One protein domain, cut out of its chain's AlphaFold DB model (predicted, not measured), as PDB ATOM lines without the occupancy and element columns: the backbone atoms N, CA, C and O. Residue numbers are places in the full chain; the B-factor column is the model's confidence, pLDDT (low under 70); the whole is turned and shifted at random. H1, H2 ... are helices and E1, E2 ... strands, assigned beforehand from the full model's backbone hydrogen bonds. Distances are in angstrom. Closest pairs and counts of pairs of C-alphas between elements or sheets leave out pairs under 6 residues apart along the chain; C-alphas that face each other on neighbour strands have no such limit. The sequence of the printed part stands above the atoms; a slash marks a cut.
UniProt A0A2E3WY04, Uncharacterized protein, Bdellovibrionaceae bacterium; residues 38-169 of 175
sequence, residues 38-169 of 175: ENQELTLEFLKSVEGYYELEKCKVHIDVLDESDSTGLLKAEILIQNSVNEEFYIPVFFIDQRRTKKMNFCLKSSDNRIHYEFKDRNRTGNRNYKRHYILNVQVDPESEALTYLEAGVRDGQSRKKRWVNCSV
ATOM      1  N   GLU A  38     161.530 245.821 153.086       80.44
ATOM      2  CA  GLU A  38     160.135 245.367 153.093       80.44
ATOM      3  C   GLU A  38     159.979 243.925 152.579       80.44
ATOM      4  O   GLU A  38     159.383 243.094 153.251       80.44
ATOM      5  N   ASN A  39     160.594 243.566 151.443       79.75
ATOM      6  CA  ASN A  39     160.523 242.191 150.931       79.75
ATOM      7  C   ASN A  39     161.212 241.191 151.867       79.75
ATOM      8  O   ASN A  39     160.794 240.038 151.928       79.75
ATOM      9  N   GLN A  40     162.276 241.591 152.573       83.44
ATOM     10  CA  GLN A  40     162.919 240.726 153.565       83.44
ATOM     11  C   GLN A  40     162.004 240.513 154.775       83.44
ATOM     12  O   GLN A  40     161.827 239.376 155.200       83.44
ATOM     13  N   GLU A  41     161.373 241.568 155.285       83.69
ATOM     14  CA  GLU A  41     160.418 241.484 156.397       83.69
ATOM     15  C   GLU A  41     159.219 240.592 156.043       83.69
ATOM     16  O   GLU A  41     158.991 239.601 156.733       83.69
ATOM     17  N   LEU A  42     158.565 240.834 154.900       83.25
ATOM     18  CA  LEU A  42     157.449 240.012 154.405       83.25
ATOM     19  C   LEU A  42     157.833 238.538 154.223       83.25
ATOM     20  O   LEU A  42     157.052 237.630 154.491       83.25
ATOM     21  N   THR A  43     159.060 238.277 153.771       86.31
ATOM     22  CA  THR A  43     159.572 236.907 153.632       86.31
ATOM     23  C   THR A  43     159.753 236.236 154.982       86.31
ATOM     24  O   THR A  43     159.457 235.055 155.111       86.31
ATOM     25  N   LEU A  44     160.268 236.955 155.982       87.00
ATOM     26  CA  LEU A  44     160.453 236.390 157.316       87.00
ATOM     27  C   LEU A  44     159.114 236.095 157.973       87.00
ATOM     28  O   LEU A  44     158.973 235.044 158.583       87.00
ATOM     29  N   GLU A  45     158.149 237.002 157.838       87.38
ATOM     30  CA  GLU A  45     156.788 236.802 158.334       87.38
ATOM     31  C   GLU A  45     156.151 235.562 157.707       87.38
ATOM     32  O   GLU A  45     155.675 234.694 158.433       87.38
ATOM     33  N   PHE A  46     156.246 235.419 156.384       89.38
ATOM     34  CA  PHE A  46     155.766 234.222 155.701       89.38
ATOM     35  C   PHE A  46     156.514 232.960 156.153       89.38
ATOM     36  O   PHE A  46     155.896 231.941 156.420       89.38
ATOM     37  N   LEU A  47     157.847 232.983 156.259       90.56
ATOM     38  CA  LEU A  47     158.601 231.798 156.692       90.56
ATOM     39  C   LEU A  47     158.243 231.382 158.120       90.56
ATOM     40  O   LEU A  47     158.191 230.189 158.392       90.56
ATOM     41  N   LYS A  48     157.954 232.346 159.002       90.06
ATOM     42  CA  LYS A  48     157.441 232.082 160.352       90.06
ATOM     43  C   LYS A  48     156.045 231.477 160.330       90.06
ATOM     44  O   LYS A  48     155.758 230.614 161.148       90.06
ATOM     45  N   SER A  49     155.177 231.907 159.411       88.88
ATOM     46  CA  SER A  49     153.836 231.328 159.298       88.88
ATOM     47  C   SER A  49     153.856 229.894 158.765       88.88
ATOM     48  O   SER A  49     152.927 229.140 159.032       88.88
ATOM     49  N   VAL A  50     154.912 229.502 158.042       91.25
ATOM     50  CA  VAL A  50     155.100 228.138 157.514       91.25
ATOM     51  C   VAL A  50     156.219 227.361 158.206       91.25
ATOM     52  O   VAL A  50     156.750 226.403 157.646       91.25
ATOM     53  N   GLU A  51     156.626 227.779 159.400       93.94
ATOM     54  CA  GLU A  51     157.614 227.046 160.183       93.94
ATOM     55  C   GLU A  51     157.045 225.688 160.615       93.94
ATOM     56  O   GLU A  51     155.921 225.595 161.115       93.94
ATOM     57  N   GLY A  52     157.829 224.624 160.434       94.19
ATOM     58  CA  GLY A  52     157.460 223.286 160.874       94.19
ATOM     59  C   GLY A  52     157.774 222.174 159.879       94.19
ATOM     60  O   GLY A  52     158.600 222.298 158.970       94.19
ATOM     61  N   TYR A  53     157.107 221.041 160.096       94.81
ATOM     62  CA  TYR A  53     157.296 219.803 159.347       94.81
ATOM     63  C   TYR A  53     156.077 219.489 158.476       94.81
ATOM     64  O   TYR A  53     154.946 219.470 158.964       94.81
ATOM     65  N   TYR A  54     156.327 219.162 157.208       92.69
ATOM     66  CA  TYR A  54     155.299 218.848 156.221       92.69
ATOM     67  C   TYR A  54     155.614 217.540 155.498       92.69
ATOM     68  O   TYR A  54     156.731 217.320 155.023       92.69
ATOM     69  N   GLU A  55     154.594 216.697 155.351       90.94
ATOM     70  CA  GLU A  55     154.627 215.530 154.471       90.94
ATOM     71  C   GLU A  55     153.848 215.856 153.200       90.94
ATOM     72  O   GLU A  55     152.626 215.741 153.140       90.94
ATOM     73  N   LEU A  56     154.578 216.308 152.184       86.75
ATOM     74  CA  LEU A  56     154.058 216.475 150.833       86.75
ATOM     75  C   LEU A  56     154.250 215.153 150.080       86.75
ATOM     76  O   LEU A  56     155.135 214.369 150.413       86.75
ATOM     77  N   GLU A  57     153.464 214.894 149.037       82.06
ATOM     78  CA  GLU A  57     153.380 213.565 148.400       82.06
ATOM     79  C   GLU A  57     154.755 212.911 148.146       82.06
ATOM     80  O   GLU A  57     155.020 211.774 148.535       82.06
ATOM     81  N   LYS A  58     155.665 213.654 147.509       82.81
ATOM     82  CA  LYS A  58     156.986 213.163 147.088       82.81
ATOM     83  C   LYS A  58     158.121 213.610 148.004       82.81
ATOM     84  O   LYS A  58     159.282 213.346 147.675       82.81
ATOM     85  N   CYS A  59     157.816 214.301 149.105       91.44
ATOM     86  CA  CYS A  59     158.829 214.939 149.928       91.44
ATOM     87  C   CYS A  59     158.435 215.104 151.392       91.44
ATOM     88  O   CYS A  59     157.323 215.502 151.717       91.44
ATOM     89  N   LYS A  60     159.425 214.982 152.266       94.25
ATOM     90  CA  LYS A  60     159.361 215.525 153.622       94.25
ATOM     91  C   LYS A  60     160.062 216.870 153.630       94.25
ATOM     92  O   LYS A  60     161.171 216.973 153.107       94.25
ATOM     93  N   VAL A  61     159.416 217.885 154.181       94.44
ATOM     94  CA  VAL A  61     159.944 219.246 154.253       94.44
ATOM     95  C   VAL A  61     160.017 219.661 155.711       94.44
ATOM     96  O   VAL A  61     159.051 219.498 156.449       94.44
ATOM     97  N   HIS A  62     161.155 220.214 156.107       96.62
ATOM     98  CA  HIS A  62     161.339 220.904 157.374       96.62
ATOM     99  C   HIS A  62     161.731 222.349 157.087       96.62
ATOM    100  O   HIS A  62     162.653 222.582 156.301       96.62
ATOM    101  N   ILE A  63     161.015 223.296 157.683       94.75
ATOM    102  CA  ILE A  63     161.300 224.727 157.610       94.75
ATOM    103  C   ILE A  63     161.558 225.191 159.037       94.75
ATOM    104  O   ILE A  63     160.644 225.146 159.852       94.75
ATOM    105  N   ASP A  64     162.780 225.640 159.306       94.38
ATOM    106  CA  ASP A  64     163.194 226.195 160.596       94.38
ATOM    107  C   ASP A  64     163.502 227.680 160.435       94.38
ATOM    108  O   ASP A  64     164.319 228.057 159.582       94.38
ATOM    109  N   VAL A  65     162.892 228.534 161.259       92.25
ATOM    110  CA  VAL A  65     163.220 229.960 161.300       92.25
ATOM    111  C   VAL A  65     164.180 230.223 162.452       92.25
ATOM    112  O   VAL A  65     163.971 229.821 163.590       92.25
ATOM    113  N   LEU A  66     165.275 230.925 162.164       87.44
ATOM    114  CA  LEU A  66     166.312 231.189 163.156       87.44
ATOM    115  C   LEU A  66     166.007 232.499 163.898       87.44
ATOM    116  O   LEU A  66     166.124 233.586 163.323       87.44
ATOM    117  N   ASP A  67     165.647 232.392 165.181       69.00
ATOM    118  CA  ASP A  67     165.383 233.533 166.080       69.00
ATOM    119  C   ASP A  67     166.602 234.454 166.234       69.00
ATOM    120  O   ASP A  67     166.487 235.684 166.236       69.00
ATOM    121  N   GLU A  68     167.791 233.856 166.295       63.38
ATOM    122  CA  GLU A  68     169.064 234.555 166.260       63.38
ATOM    123  C   GLU A  68     169.742 234.240 164.934       63.38
ATOM    124  O   GLU A  68     170.087 233.098 164.630       63.38
ATOM    125  N   SER A  69     169.940 235.273 164.117       55.22
ATOM    126  CA  SER A  69     170.809 235.140 162.954       55.22
ATOM    127  C   SER A  69     172.167 234.608 163.389       55.22
ATOM    128  O   SER A  69     172.655 234.993 164.453       55.22
ATOM    129  N   ASP A  70     172.785 233.780 162.546       54.97
ATOM    130  CA  ASP A  70     174.137 233.276 162.767       54.97
ATOM    131  C   ASP A  70     175.129 234.394 163.152       54.97
ATOM    132  O   ASP A  70     174.854 235.588 163.033       54.97
ATOM    133  N   SER A  71     176.348 234.027 163.548       45.47
ATOM    134  CA  SER A  71     177.422 234.992 163.855       45.47
ATOM    135  C   SER A  71     177.668 236.080 162.781       45.47
ATOM    136  O   SER A  71     178.373 237.053 163.049       45.47
ATOM    137  N   THR A  72     177.099 235.938 161.574       54.88
ATOM    138  CA  THR A  72     177.164 236.918 160.484       54.88
ATOM    139  C   THR A  72     175.940 237.832 160.371       54.88
ATOM    140  O   THR A  72     176.042 238.874 159.717       54.88
ATOM    141  N   GLY A  73     174.814 237.497 161.002       58.09
ATOM    142  CA  GLY A  73     173.575 238.270 160.946       58.09
ATOM    143  C   GLY A  73     172.648 237.910 159.777       58.09
ATOM    144  O   GLY A  73     171.589 238.522 159.635       58.09
ATOM    145  N   LEU A  74     173.046 236.962 158.918       77.12
ATOM    146  CA  LEU A  74     172.497 236.843 157.562       77.12
ATOM    147  C   LEU A  74     171.615 235.617 157.360       77.12
ATOM    148  O   LEU A  74     170.657 235.704 156.603       77.12
ATOM    149  N   LEU A  75     171.920 234.478 157.980       83.88
ATOM    150  CA  LEU A  75     171.058 233.298 157.873       83.88
ATOM    151  C   LEU A  75     169.785 233.521 158.700       83.88
ATOM    152  O   LEU A  75     169.880 233.926 159.859       83.88
ATOM    153  N   LYS A  76     168.614 233.305 158.094       88.69
ATOM    154  CA  LYS A  76     167.306 233.570 158.720       88.69
ATOM    155  C   LYS A  76     166.367 232.379 158.744       88.69
ATOM    156  O   LYS A  76     165.523 232.317 159.626       88.69
ATOM    157  N   ALA A  77     166.524 231.453 157.811       91.88
ATOM    158  CA  ALA A  77     165.818 230.187 157.850       91.88
ATOM    159  C   ALA A  77     166.648 229.097 157.179       91.88
ATOM    160  O   ALA A  77     167.490 229.370 156.311       91.88
ATOM    161  N   GLU A  78     166.370 227.865 157.568       92.94
ATOM    162  CA  GLU A  78     166.914 226.659 156.973       92.94
ATOM    163  C   GLU A  78     165.759 225.803 156.473       92.94
ATOM    164  O   GLU A  78     164.759 225.618 157.161       92.94
ATOM    165  N   ILE A  79     165.884 225.306 155.245       94.44
ATOM    166  CA  ILE A  79     164.881 224.423 154.661       94.44
ATOM    167  C   ILE A  79     165.560 223.127 154.257       94.44
ATOM    168  O   ILE A  79     166.475 223.123 153.425       94.44
ATOM    169  N   LEU A  80     165.095 222.029 154.845       95.19
ATOM    170  CA  LEU A  80     165.528 220.677 154.534       95.19
ATOM    171  C   LEU A  80     164.407 219.948 153.800       95.19
ATOM    172  O   LEU A  80     163.285 219.858 154.286       95.19
ATOM    173  N   ILE A  81     164.719 219.410 152.627       94.19
ATOM    174  CA  ILE A  81     163.771 218.653 151.811       94.19
ATOM    175  C   ILE A  81     164.366 217.278 151.565       94.19
ATOM    176  O   ILE A  81     165.448 217.170 150.991       94.19
ATOM    177  N   GLN A  82     163.651 216.233 151.949       94.44
ATOM    178  CA  GLN A  82     163.992 214.856 151.626       94.44
ATOM    179  C   GLN A  82     163.004 214.341 150.583       94.44
ATOM    180  O   GLN A  82     161.806 214.291 150.848       94.44
ATOM    181  N   ASN A  83     163.485 213.974 149.396       90.69
ATOM    182  CA  ASN A  83     162.616 213.450 148.340       90.69
ATOM    183  C   ASN A  83     162.288 211.954 148.534       90.69
ATOM    184  O   ASN A  83     162.818 211.283 149.420       90.69
ATOM    185  N   SER A  84     161.457 211.402 147.649       88.25
ATOM    186  CA  SER A  84     161.022 209.997 147.677       88.25
ATOM    187  C   SER A  84     162.135 208.952 147.516       88.25
ATOM    188  O   SER A  84     161.910 207.777 147.801       88.25
ATOM    189  N   VAL A  85     163.335 209.351 147.078       89.81
ATOM    190  CA  VAL A  85     164.521 208.478 147.002       89.81
ATOM    191  C   VAL A  85     165.519 208.745 148.135       89.81
ATOM    192  O   VAL A  85     166.664 208.302 148.059       89.81
ATOM    193  N   ASN A  86     165.085 209.433 149.198       88.12
ATOM    194  CA  ASN A  86     165.872 209.822 150.370       88.12
ATOM    195  C   ASN A  86     167.070 210.739 150.063       88.12
ATOM    196  O   ASN A  86     168.015 210.803 150.847       88.12
ATOM    197  N   GLU A  87     167.053 211.454 148.937       89.94
ATOM    198  CA  GLU A  87     168.027 212.509 148.671       89.94
ATOM    199  C   GLU A  87     167.625 213.789 149.409       89.94
ATOM    200  O   GLU A  87     166.484 214.246 149.307       89.94
ATOM    201  N   GLU A  88     168.590 214.377 150.114       90.75
ATOM    202  CA  GLU A  88     168.408 215.593 150.899       90.75
ATOM    203  C   GLU A  88     168.859 216.847 150.135       90.75
ATOM    204  O   GLU A  88     169.933 216.907 149.514       90.75
ATOM    205  N   PHE A  89     168.031 217.881 150.226       90.12
ATOM    206  CA  PHE A  89     168.273 219.215 149.706       90.12
ATOM    207  C   PHE A  89     168.227 220.185 150.876       90.12
ATOM    208  O   PHE A  89     167.188 220.364 151.500       90.12
ATOM    209  N   TYR A  90     169.362 220.821 151.144       91.25
ATOM    210  CA  TYR A  90     169.471 221.888 152.126       91.25
ATOM    211  C   TYR A  90     169.501 223.239 151.409       91.25
ATOM    212  O   TYR A  90     170.344 223.466 150.527       91.25
ATOM    213  N   ILE A  91     168.581 224.125 151.784       90.88
ATOM    214  CA  ILE A  91     168.486 225.487 151.266       90.88
ATOM    215  C   ILE A  91     168.601 226.471 152.429       90.88
ATOM    216  O   ILE A  91     167.666 226.603 153.216       90.88
ATOM    217  N   PRO A  92     169.716 227.209 152.514       89.12
ATOM    218  CA  PRO A  92     169.824 228.322 153.439       89.12
ATOM    219  C   PRO A  92     169.126 229.558 152.862       89.12
ATOM    220  O   PRO A  92     169.389 229.953 151.716       89.12
ATOM    221  N   VAL A  93     168.280 230.202 153.666       89.12
ATOM    222  CA  VAL A  93     167.655 231.489 153.341       89.12
ATOM    223  C   VAL A  93     168.437 232.611 154.017       89.12
ATOM    224  O   VAL A  93     168.428 232.753 155.241       89.12
ATOM    225  N   PHE A  94     169.123 233.417 153.205       86.12
ATOM    226  CA  PHE A  94     169.912 234.551 153.679       86.12
ATOM    227  C   PHE A  94     169.190 235.876 153.476       86.12
ATOM    228  O   PHE A  94     168.710 236.164 152.382       86.12
ATOM    229  N   PHE A  95     169.226 236.734 154.488       81.38
ATOM    230  CA  PHE A  95     168.921 238.153 154.372       81.38
ATOM    231  C   PHE A  95     170.222 238.927 154.308       81.38
ATOM    232  O   PHE A  95     171.093 238.808 155.165       81.38
ATOM    233  N   ILE A  96     170.386 239.689 153.234       72.50
ATOM    234  CA  ILE A  96     171.646 240.342 152.907       72.50
ATOM    235  C   ILE A  96     171.414 241.843 152.920       72.50
ATOM    236  O   ILE A  96     170.481 242.337 152.286       72.50
ATOM    237  N   ASP A  97     172.302 242.574 153.596       67.56
ATOM    238  CA  ASP A  97     172.360 244.033 153.506       67.56
ATOM    239  C   ASP A  97     172.370 244.451 152.024       67.56
ATOM    240  O   ASP A  97     173.209 243.988 151.241       67.56
ATOM    241  N   GLN A  98     171.462 245.349 151.636       63.03
ATOM    242  CA  GLN A  98     171.342 245.898 150.282       63.03
ATOM    243  C   GLN A  98     172.677 246.391 149.700       63.03
ATOM    244  O   GLN A  98     172.897 246.368 148.491       63.03
ATOM    245  N   ARG A  99     173.630 246.809 150.540       62.44
ATOM    246  CA  ARG A  99     174.969 247.227 150.094       62.44
ATOM    247  C   ARG A  99     175.825 246.057 149.590       62.44
ATOM    248  O   ARG A  99     176.728 246.259 148.776       62.44
ATOM    249  N   ARG A 100     175.554 244.837 150.061       63.03
ATOM    250  CA  ARG A 100     176.240 243.586 149.694       63.03
ATOM    251  C   ARG A 100     175.547 242.845 148.542       63.03
ATOM    252  O   ARG A 100     176.229 242.097 147.838       63.03
ATOM    253  N   THR A 101     174.266 243.117 148.272       58.69
ATOM    254  CA  THR A 101     173.499 242.469 147.185       58.69
ATOM    255  C   THR A 101     174.118 242.701 145.808       58.69
ATOM    256  O   THR A 101     174.089 241.804 144.984       58.69
ATOM    257  N   LYS A 102     174.810 243.818 145.540       57.88
ATOM    258  CA  LYS A 102     175.490 244.040 144.239       57.88
ATOM    259  C   LYS A 102     176.534 242.972 143.872       57.88
ATOM    260  O   LYS A 102     176.912 242.853 142.710       57.88
ATOM    261  N   LYS A 103     177.045 242.215 144.852       56.75
ATOM    262  CA  LYS A 103     178.061 241.164 144.649       56.75
ATOM    263  C   LYS A 103     177.478 239.748 144.622       56.75
ATOM    264  O   LYS A 103     178.173 238.826 144.204       56.75
ATOM    265  N   MET A 104     176.230 239.581 145.046       63.06
ATOM    266  CA  MET A 104     175.548 238.297 145.185       63.06
ATOM    267  C   MET A 104     174.256 238.418 144.389       63.06
ATOM    268  O   MET A 104     173.435 239.270 144.698       63.06
ATOM    269  N   ASN A 105     174.087 237.644 143.318       66.88
ATOM    270  CA  ASN A 105     172.837 237.718 142.564       66.88
ATOM    271  C   ASN A 105     171.743 237.176 143.486       66.88
ATOM    272  O   ASN A 105     171.693 235.975 143.744       66.88
ATOM    273  N   PHE A 106     170.972 238.099 144.046       72.50
ATOM    274  CA  PHE A 106     170.002 237.857 145.092       72.50
ATOM    275  C   PHE A 106     168.666 238.423 144.624       72.50
ATOM    276  O   PHE A 106     168.621 239.563 144.149       72.50
ATOM    277  N   CYS A 107     167.623 237.609 144.704       74.19
ATOM    278  CA  CYS A 107     166.259 237.982 144.377       74.19
ATOM    279  C   CYS A 107     165.343 237.444 145.459       74.19
ATOM    280  O   CYS A 107     165.423 236.264 145.809       74.19
ATOM    281  N   LEU A 108     164.482 238.319 145.959       77.00
ATOM    282  CA  LEU A 108     163.470 237.949 146.920       77.00
ATOM    283  C   LEU A 108     162.172 238.653 146.549       77.00
ATOM    284  O   LEU A 108     162.094 239.884 146.579       77.00
ATOM    285  N   LYS A 109     161.180 237.861 146.157       77.56
ATOM    286  CA  LYS A 109     159.847 238.337 145.800       77.56
ATOM    287  C   LYS A 109     158.840 237.601 146.655       77.56
ATOM    288  O   LYS A 109     158.844 236.375 146.670       77.56
ATOM    289  N   SER A 110     157.969 238.354 147.300       76.00
ATOM    290  CA  SER A 110     156.990 237.802 148.228       76.00
ATOM    291  C   SER A 110     155.636 238.436 147.952       76.00
ATOM    292  O   SER A 110     155.552 239.596 147.547       76.00
ATOM    293  N   SER A 111     154.583 237.651 148.116       76.81
ATOM    294  CA  SER A 111     153.213 238.132 148.283       76.81
ATOM    295  C   SER A 111     152.546 237.307 149.376       76.81
ATOM    296  O   SER A 111     153.137 236.341 149.852       76.81
ATOM    297  N   ASP A 112     151.303 237.634 149.710       74.88
ATOM    298  CA  ASP A 112     150.585 237.092 150.874       74.88
ATOM    299  C   ASP A 112     150.615 235.558 150.990       74.88
ATOM    300  O   ASP A 112     150.657 235.022 152.089       74.88
ATOM    301  N   ASN A 113     150.647 234.835 149.868       80.94
ATOM    302  CA  ASN A 113     150.604 233.374 149.836       80.94
ATOM    303  C   ASN A 113     151.780 232.704 149.102       80.94
ATOM    304  O   ASN A 113     151.708 231.514 148.788       80.94
ATOM    305  N   ARG A 114     152.863 233.433 148.796       85.00
ATOM    306  CA  ARG A 114     154.018 232.856 148.079       85.00
ATOM    307  C   ARG A 114     155.320 233.611 148.293       85.00
ATOM    308  O   ARG A 114     155.342 234.839 148.347       85.00
ATOM    309  N   ILE A 115     156.421 232.866 148.242       88.00
ATOM    310  CA  ILE A 115     157.783 233.397 148.163       88.00
ATOM    311  C   ILE A 115     158.497 232.815 146.945       88.00
ATOM    312  O   ILE A 115     158.422 231.619 146.662       88.00
ATOM    313  N   HIS A 116     159.284 233.659 146.288       87.94
ATOM    314  CA  HIS A 116     160.409 233.256 145.461       87.94
ATOM    315  C   HIS A 116     161.716 233.803 146.018       87.94
ATOM    316  O   HIS A 116     161.888 235.011 146.193       87.94
ATOM    317  N   TYR A 117     162.659 232.893 146.225       86.88
ATOM    318  CA  TYR A 117     164.003 233.160 146.700       86.88
ATOM    319  C   TYR A 117     165.016 232.617 145.694       86.88
ATOM    320  O   TYR A 117     165.027 231.429 145.369       86.88
ATOM    321  N   GLU A 118     165.915 233.477 145.225       86.38
ATOM    322  CA  GLU A 118     167.078 233.080 144.437       86.38
ATOM    323  C   GLU A 118     168.338 233.683 145.052       86.38
ATOM    324  O   GLU A 118     168.493 234.899 145.146       86.38
ATOM    325  N   PHE A 119     169.284 232.819 145.414       84.25
ATOM    326  CA  PHE A 119     170.598 233.214 145.898       84.25
ATOM    327  C   PHE A 119     171.689 232.605 145.038       84.25
ATOM    328  O   PHE A 119     171.769 231.391 144.843       84.25
ATOM    329  N   LYS A 120     172.602 233.447 144.572       80.31
ATOM    330  CA  LYS A 120     173.759 233.026 143.797       80.31
ATOM    331  C   LYS A 120     175.008 233.758 144.257       80.31
ATOM    332  O   LYS A 120     175.232 234.932 143.941       80.31
ATOM    333  N   ASP A 121     175.859 233.009 144.949       75.25
ATOM    334  CA  ASP A 121     177.169 233.474 145.381       75.25
ATOM    335  C   ASP A 121     178.130 233.481 144.187       75.25
ATOM    336  O   ASP A 121     178.553 232.443 143.663       75.25
ATOM    337  N   ARG A 122     178.465 234.687 143.726       62.53
ATOM    338  CA  ARG A 122     179.543 234.936 142.770       62.53
ATOM    339  C   ARG A 122     180.798 235.278 143.563       62.53
ATOM    340  O   ARG A 122     181.292 236.402 143.480       62.53
ATOM    341  N   ASN A 123     181.305 234.333 144.348       57.03
ATOM    342  CA  ASN A 123     182.474 234.602 145.165       57.03
ATOM    343  C   ASN A 123     183.628 235.103 144.272       57.03
ATOM    344  O   ASN A 123     183.997 234.493 143.266       57.03
ATOM    345  N   ARG A 124     184.137 236.297 144.596       47.25
ATOM    346  CA  ARG A 124     185.076 237.091 143.776       47.25
ATOM    347  C   ARG A 124     186.514 236.553 143.844       47.25
ATOM    348  O   ARG A 124     187.424 237.101 143.227       47.25
ATOM    349  N   THR A 125     186.731 235.501 144.623       45.59
ATOM    350  CA  THR A 125     188.024 235.044 145.130       45.59
ATOM    351  C   THR A 125     188.743 234.097 144.176       45.59
ATOM    352  O   THR A 125     189.043 232.984 144.569       45.59
ATOM    353  N   GLY A 126     189.028 234.494 142.929       48.19
ATOM    354  CA  GLY A 126     189.991 233.818 142.025       48.19
ATOM    355  C   GLY A 126     189.713 232.353 141.625       48.19
ATOM    356  O   GLY A 126     190.208 231.884 140.602       48.19
ATOM    357  N   ASN A 127     188.868 231.639 142.359       50.50
ATOM    358  CA  ASN A 127     188.572 230.231 142.244       50.50
ATOM    359  C   ASN A 127     187.228 230.122 141.528       50.50
ATOM    360  O   ASN A 127     186.173 229.920 142.125       50.50
ATOM    361  N   ARG A 128     187.276 230.341 140.207       53.22
ATOM    362  CA  ARG A 128     186.120 230.468 139.292       53.22
ATOM    363  C   ARG A 128     185.154 229.271 139.302       53.22
ATOM    364  O   ARG A 128     184.109 229.327 138.647       53.22
ATOM    365  N   ASN A 129     185.512 228.207 140.014       53.09
ATOM    366  CA  ASN A 129     184.799 226.946 140.056       53.09
ATOM    367  C   ASN A 129     183.784 226.855 141.201       53.09
ATOM    368  O   ASN A 129     182.813 226.129 141.027       53.09
ATOM    369  N   TYR A 130     183.922 227.633 142.285       56.28
ATOM    370  CA  TYR A 130     182.984 227.576 143.410       56.28
ATOM    371  C   TYR A 130     181.786 228.505 143.190       56.28
ATOM    372  O   TYR A 130     181.884 229.720 143.338       56.28
ATOM    373  N   LYS A 131     180.655 227.933 142.761       69.31
ATOM    374  CA  LYS A 131     179.392 228.658 142.547       69.31
ATOM    375  C   LYS A 131     178.269 227.964 143.301       69.31
ATOM    376  O   LYS A 131     177.843 226.895 142.870       69.31
ATOM    377  N   ARG A 132     177.782 228.595 144.370       76.69
ATOM    378  CA  ARG A 132     176.540 228.198 145.043       76.69
ATOM    379  C   ARG A 132     175.366 228.884 144.358       76.69
ATOM    380  O   ARG A 132     175.424 230.087 144.099       76.69
ATOM    381  N   HIS A 133     174.335 228.119 144.023       84.50
ATOM    382  CA  HIS A 133     173.077 228.637 143.490       84.50
ATOM    383  C   HIS A 133     171.927 227.888 144.151       84.50
ATOM    384  O   HIS A 133     171.825 226.673 143.979       84.50
ATOM    385  N   TYR A 134     171.102 228.622 144.888       87.38
ATOM    386  CA  TYR A 134     169.875 228.143 145.508       87.38
ATOM    387  C   TYR A 134     168.693 228.867 144.871       87.38
ATOM    388  O   TYR A 134     168.749 230.082 144.669       87.38
ATOM    389  N   ILE A 135     167.659 228.113 144.530       88.25
ATOM    390  CA  ILE A 135     166.359 228.613 144.092       88.25
ATOM    391  C   ILE A 135     165.322 227.919 144.960       88.25
ATOM    392  O   ILE A 135     165.404 226.705 145.134       88.25
ATOM    393  N   LEU A 136     164.374 228.684 145.477       89.50
ATOM    394  CA  LEU A 136     163.250 228.194 146.251       89.50
ATOM    395  C   LEU A 136     161.990 228.943 145.816       89.50
ATOM    396  O   LEU A 136     161.971 230.173 145.790       89.50
ATOM    397  N   ASN A 137     160.945 228.188 145.510       89.12
ATOM    398  CA  ASN A 137     159.580 228.673 145.386       89.12
ATOM    399  C   ASN A 137     158.756 228.004 146.481       89.12
ATOM    400  O   ASN A 137     158.793 226.779 146.588       89.12
ATOM    401  N   VAL A 138     158.019 228.789 147.260       89.56
ATOM    402  CA  VAL A 138     157.112 228.300 148.306       89.56
ATOM    403  C   VAL A 138     155.745 228.919 148.082       89.56
ATOM    404  O   VAL A 138     155.660 230.110 147.779       89.56
ATOM    405  N   GLN A 139     154.687 228.132 148.232       89.31
ATOM    406  CA  GLN A 139     153.313 228.611 148.172       89.31
ATOM    407  C   GLN A 139     152.466 227.928 149.245       89.31
ATOM    408  O   GLN A 139     152.573 226.719 149.469       89.31
ATOM    409  N   VAL A 140     151.614 228.731 149.876       87.12
ATOM    410  CA  VAL A 140     150.569 228.273 150.791       87.12
ATOM    411  C   VAL A 140     149.201 228.441 150.153       87.12
ATOM    412  O   VAL A 140     149.002 229.275 149.264       87.12
ATOM    413  N   ASP A 141     148.254 227.631 150.597       85.06
ATOM    414  CA  ASP A 141     146.842 227.893 150.351       85.06
ATOM    415  C   ASP A 141     146.400 229.122 151.172       85.06
ATOM    416  O   ASP A 141     146.594 229.126 152.387       85.06
ATOM    417  N   PRO A 142     145.839 230.177 150.549       80.56
ATOM    418  CA  PRO A 142     145.393 231.369 151.271       80.56
ATOM    419  C   PRO A 142     144.237 231.114 152.250       80.56
ATOM    420  O   PRO A 142     144.009 231.956 153.112       80.56
ATOM    421  N   GLU A 143     143.488 230.016 152.114       79.50
ATOM    422  CA  GLU A 143     142.372 229.712 153.019       79.50
ATOM    423  C   GLU A 143     142.825 228.934 154.255       79.50
ATOM    424  O   GLU A 143     142.467 229.288 155.377       79.50
ATOM    425  N   SER A 144     143.605 227.869 154.055       81.12
ATOM    426  CA  SER A 144     144.072 227.002 155.145       81.12
ATOM    427  C   SER A 144     145.419 227.410 155.744       81.12
ATOM    428  O   SER A 144     145.828 226.825 156.746       81.12
ATOM    429  N   GLU A 145     146.126 228.356 155.116       82.88
ATOM    430  CA  GLU A 145     147.513 228.750 155.419       82.88
ATOM    431  C   GLU A 145     148.522 227.581 155.345       82.88
ATOM    432  O   GLU A 145     149.687 227.710 155.721       82.88
ATOM    433  N   ALA A 146     148.104 226.426 154.814       84.94
ATOM    434  CA  ALA A 146     148.932 225.233 154.733       84.94
ATOM    435  C   ALA A 146     149.906 225.301 153.550       84.94
ATOM    436  O   ALA A 146     149.558 225.761 152.458       84.94
ATOM    437  N   LEU A 147     151.121 224.773 153.737       86.56
ATOM    438  CA  LEU A 147     152.099 224.606 152.662       86.56
ATOM    439  C   LEU A 147     151.545 223.656 151.591       86.56
ATOM    440  O   LEU A 147     151.354 222.468 151.846       86.56
ATOM    441  N   THR A 148     151.329 224.167 150.379       88.06
ATOM    442  CA  THR A 148     150.760 223.392 149.264       88.06
ATOM    443  C   THR A 148     151.768 223.079 148.174       88.06
ATOM    444  O   THR A 148     151.618 222.084 147.464       88.06
ATOM    445  N   TYR A 149     152.806 223.900 148.032       87.75
ATOM    446  CA  TYR A 149     153.816 223.715 147.001       87.75
ATOM    447  C   TYR A 149     155.182 224.218 147.449       87.75
ATOM    448  O   TYR A 149     155.325 225.303 148.017       87.75
ATOM    449  N   LEU A 150     156.200 223.431 147.121       89.19
ATOM    450  CA  LEU A 150     157.595 223.772 147.287       89.19
ATOM    451  C   LEU A 150     158.407 223.245 146.103       89.19
ATOM    452  O   LEU A 150     158.421 222.054 145.804       89.19
ATOM    453  N   GLU A 151     159.167 224.125 145.461       88.81
ATOM    454  CA  GLU A 151     160.159 223.750 144.457       88.81
ATOM    455  C   GLU A 151     161.525 224.291 144.841       88.81
ATOM    456  O   GLU A 151     161.678 225.463 145.182       88.81
ATOM    457  N   ALA A 152     162.531 223.433 144.737       88.50
ATOM    458  CA  ALA A 152     163.882 223.735 145.148       88.50
ATOM    459  C   ALA A 152     164.905 223.315 144.096       88.50
ATOM    460  O   ALA A 152     164.926 222.177 143.623       88.50
ATOM    461  N   GLY A 153     165.802 224.239 143.767       88.19
ATOM    462  CA  GLY A 153     166.941 224.020 142.889       88.19
ATOM    463  C   GLY A 153     168.247 224.279 143.630       88.19
ATOM    464  O   GLY A 153     168.477 225.388 144.106       88.19
ATOM    465  N   VAL A 154     169.139 223.288 143.680       86.56
ATOM    466  CA  VAL A 154     170.444 223.406 144.348       86.56
ATOM    467  C   VAL A 154     171.582 223.106 143.381       86.56
ATOM    468  O   VAL A 154     171.610 222.090 142.680       86.56
ATOM    469  N   ARG A 155     172.588 223.980 143.382       83.94
ATOM    470  CA  ARG A 155     173.906 223.721 142.805       83.94
ATOM    471  C   ARG A 155     174.972 224.114 143.814       83.94
ATOM    472  O   ARG A 155     175.183 225.301 144.046       83.94
ATOM    473  N   ASP A 156     175.652 223.118 144.368       70.81
ATOM    474  CA  ASP A 156     176.784 223.328 145.270       70.81
ATOM    475  C   ASP A 156     178.114 223.381 144.496       70.81
ATOM    476  O   ASP A 156     178.281 222.760 143.440       70.81
ATOM    477  N   GLY A 157     179.058 224.164 145.013       63.31
ATOM    478  CA  GLY A 157     180.187 224.771 144.314       63.31
ATOM    479  C   GLY A 157     181.246 223.836 143.729       63.31
ATOM    480  O   GLY A 157     182.201 224.329 143.144       63.31
ATOM    481  N   GLN A 158     181.107 222.516 143.815       62.41
ATOM    482  CA  GLN A 158     181.979 221.584 143.086       62.41
ATOM    483  C   GLN A 158     181.314 221.004 141.828       62.41
ATOM    484  O   GLN A 158     182.000 220.647 140.868       62.41
ATOM    485  N   SER A 159     179.980 220.966 141.776       65.19
ATOM    486  CA  SER A 159     179.237 220.355 140.676       65.19
ATOM    487  C   SER A 159     178.748 221.389 139.658       65.19
ATOM    488  O   SER A 159     178.238 222.470 139.974       65.19
ATOM    489  N   ARG A 160     178.862 221.046 138.370       65.88
ATOM    490  CA  ARG A 160     178.168 221.783 137.301       65.88
ATOM    491  C   ARG A 160     176.699 221.380 137.171       65.88
ATOM    492  O   ARG A 160     175.951 222.117 136.530       65.88
ATOM    493  N   LYS A 161     176.293 220.250 137.761       74.19
ATOM    494  CA  LYS A 161     174.920 219.743 137.695       74.19
ATOM    495  C   LYS A 161     174.051 220.479 138.712       74.19
ATOM    496  O   LYS A 161     174.398 220.548 139.888       74.19
ATOM    497  N   LYS A 162     172.937 221.031 138.235       79.25
ATOM    498  CA  LYS A 162     171.845 221.498 139.092       79.25
ATOM    499  C   LYS A 162     170.999 220.289 139.479       79.25
ATOM    500  O   LYS A 162     170.714 219.465 138.611       79.25
ATOM    501  N   ARG A 163     170.617 220.201 140.746       85.75
ATOM    502  CA  ARG A 163     169.653 219.225 141.256       85.75
ATOM    503  C   ARG A 163     168.353 219.957 141.556       85.75
ATOM    504  O   ARG A 163     168.410 221.108 141.983       85.75
ATOM    505  N   TRP A 164     167.227 219.311 141.290       86.12
ATOM    506  CA  TRP A 164     165.900 219.898 141.432       86.12
ATOM    507  C   TRP A 164     164.978 218.923 142.150       86.12
ATOM    508  O   TRP A 164     165.025 217.726 141.870       86.12
ATOM    509  N   VAL A 165     164.138 219.452 143.029       86.25
ATOM    510  CA  VAL A 165     163.051 218.729 143.683       86.25
ATOM    511  C   VAL A 165     161.796 219.596 143.649       86.25
ATOM    512  O   VAL A 165     161.876 220.822 143.737       86.25
ATOM    513  N   ASN A 166     160.650 218.952 143.455       87.31
ATOM    514  CA  ASN A 166     159.339 219.581 143.449       87.31
ATOM    515  C   ASN A 166     158.411 218.742 144.328       87.31
ATOM    516  O   ASN A 166     158.355 217.519 144.178       87.31
ATOM    517  N   CYS A 167     157.748 219.413 145.255       84.12
ATOM    518  CA  CYS A 167     156.907 218.852 146.287       84.12
ATOM    519  C   CYS A 167     155.584 219.615 146.249       84.12
ATOM    520  O   CYS A 167     155.579 220.835 146.375       84.12
ATOM    521  N   SER A 168     154.466 218.921 146.081       84.06
ATOM    522  CA  SER A 168     153.142 219.538 146.098       84.06
ATOM    523  C   SER A 168     152.150 218.651 146.835       84.06
ATOM    524  O   SER A 168     152.375 217.445 146.978       84.06
ATOM    525  N   VAL A 169     151.054 219.248 147.294       78.19
ATOM    526  CA  VAL A 169     149.840 218.498 147.624       78.19
ATOM    527  C   VAL A 169     149.208 217.971 146.334       78.19
ATOM    528  O   VAL A 169     149.368 218.565 145.265       78.19
TER     529      VAL A 169
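This is residues 38 to 169 of the 175 residues of an uncharacterized protein of Bdellovibrionaceae bacterium (UniProt A0A2E3WY04). Two antiparallel sheets lie face to face as a sandwich, with the strands of one crossing those of the other nearly at right angles. Helix H1 is tucked between the sheets at one side, against E5 and E6 of one and E2 and E3 of the other. The printed part has 132 residues and, in the order H1, E1 to E4, H2, E5 to E9, two named helices and nine named strands. The sheet orders are E1 - E2 - E3 - E4 and E5 - E6 - E7 - E8 - E9. It is mostly strand and compact, with a radius of gyration of the C-alphas of 14.8 A and spans of 47 by 36 by 23 A.

H1, residues 38 to 49, begins at C-alpha 38 (160.135, 245.367, 153.093) and is 16.6 A long. E1 is residues 52 to 56, E2 59 to 65, E3 75 to 83, 23.6 A long, and E4 88 to 94. H2 is residues 98 to 101. E5 is residues 104 to 111, beginning at C-alpha 104 (175.548, 238.297, 145.185), and E6 is 114 to 121. E7, residues 132 to 140, is 26.6 A long; E8, 147 to 155, is 23.9 A. E9, residues 163 to 168, ends at C-alpha 168 (153.142, 219.538, 146.098).

E1 to E4 and E5 to E9 each form a meander, each strand the antiparallel neighbour of the one before. In the hairpin E2 and E3, N 62 and O 80 are 2.8 A apart, within hydrogen-bond range; in the hairpin E7 and E8, N 137 and O 151 are 2.8 A apart, also within range. The strands of the two sheets stand at 85 degrees. E4 touches E7, the closest C-alphas being those of Ile 91 and Tyr 134, 6.5 A apart. E2 and E9 are close but not clearly touching, with 2 pairs of C-alphas within 8 A, the closest being those of Cys 59 and Cys 167, 5.7 A apart. H1 is on both sheets, making two layers, a helix on one face, with each. Its height is 8.5 A over the sheet of E5 and 9.5 A over that of E2. It touches E5, the closest C-alphas being those of Thr 43 and Ser 110, 6.1 A apart. It touches E2, the closest being those of Lys 48 and Val 65, 6.2 A apart. H2 only grazes the sheet of E5, with residues 98 to 101. In H1 every O i to N i+4 pair is within hydrogen-bond range; H2 is too short for one.

The C-alphas farthest apart, of Gly 126 and Glu 143, are 49.0 A apart. The printed part has no cut and no long link. Mean pLDDT of the printed part is 79.9; it is under 70 at residues 67 to 73, 97 to 105, 122 to 131 and 157 to 160.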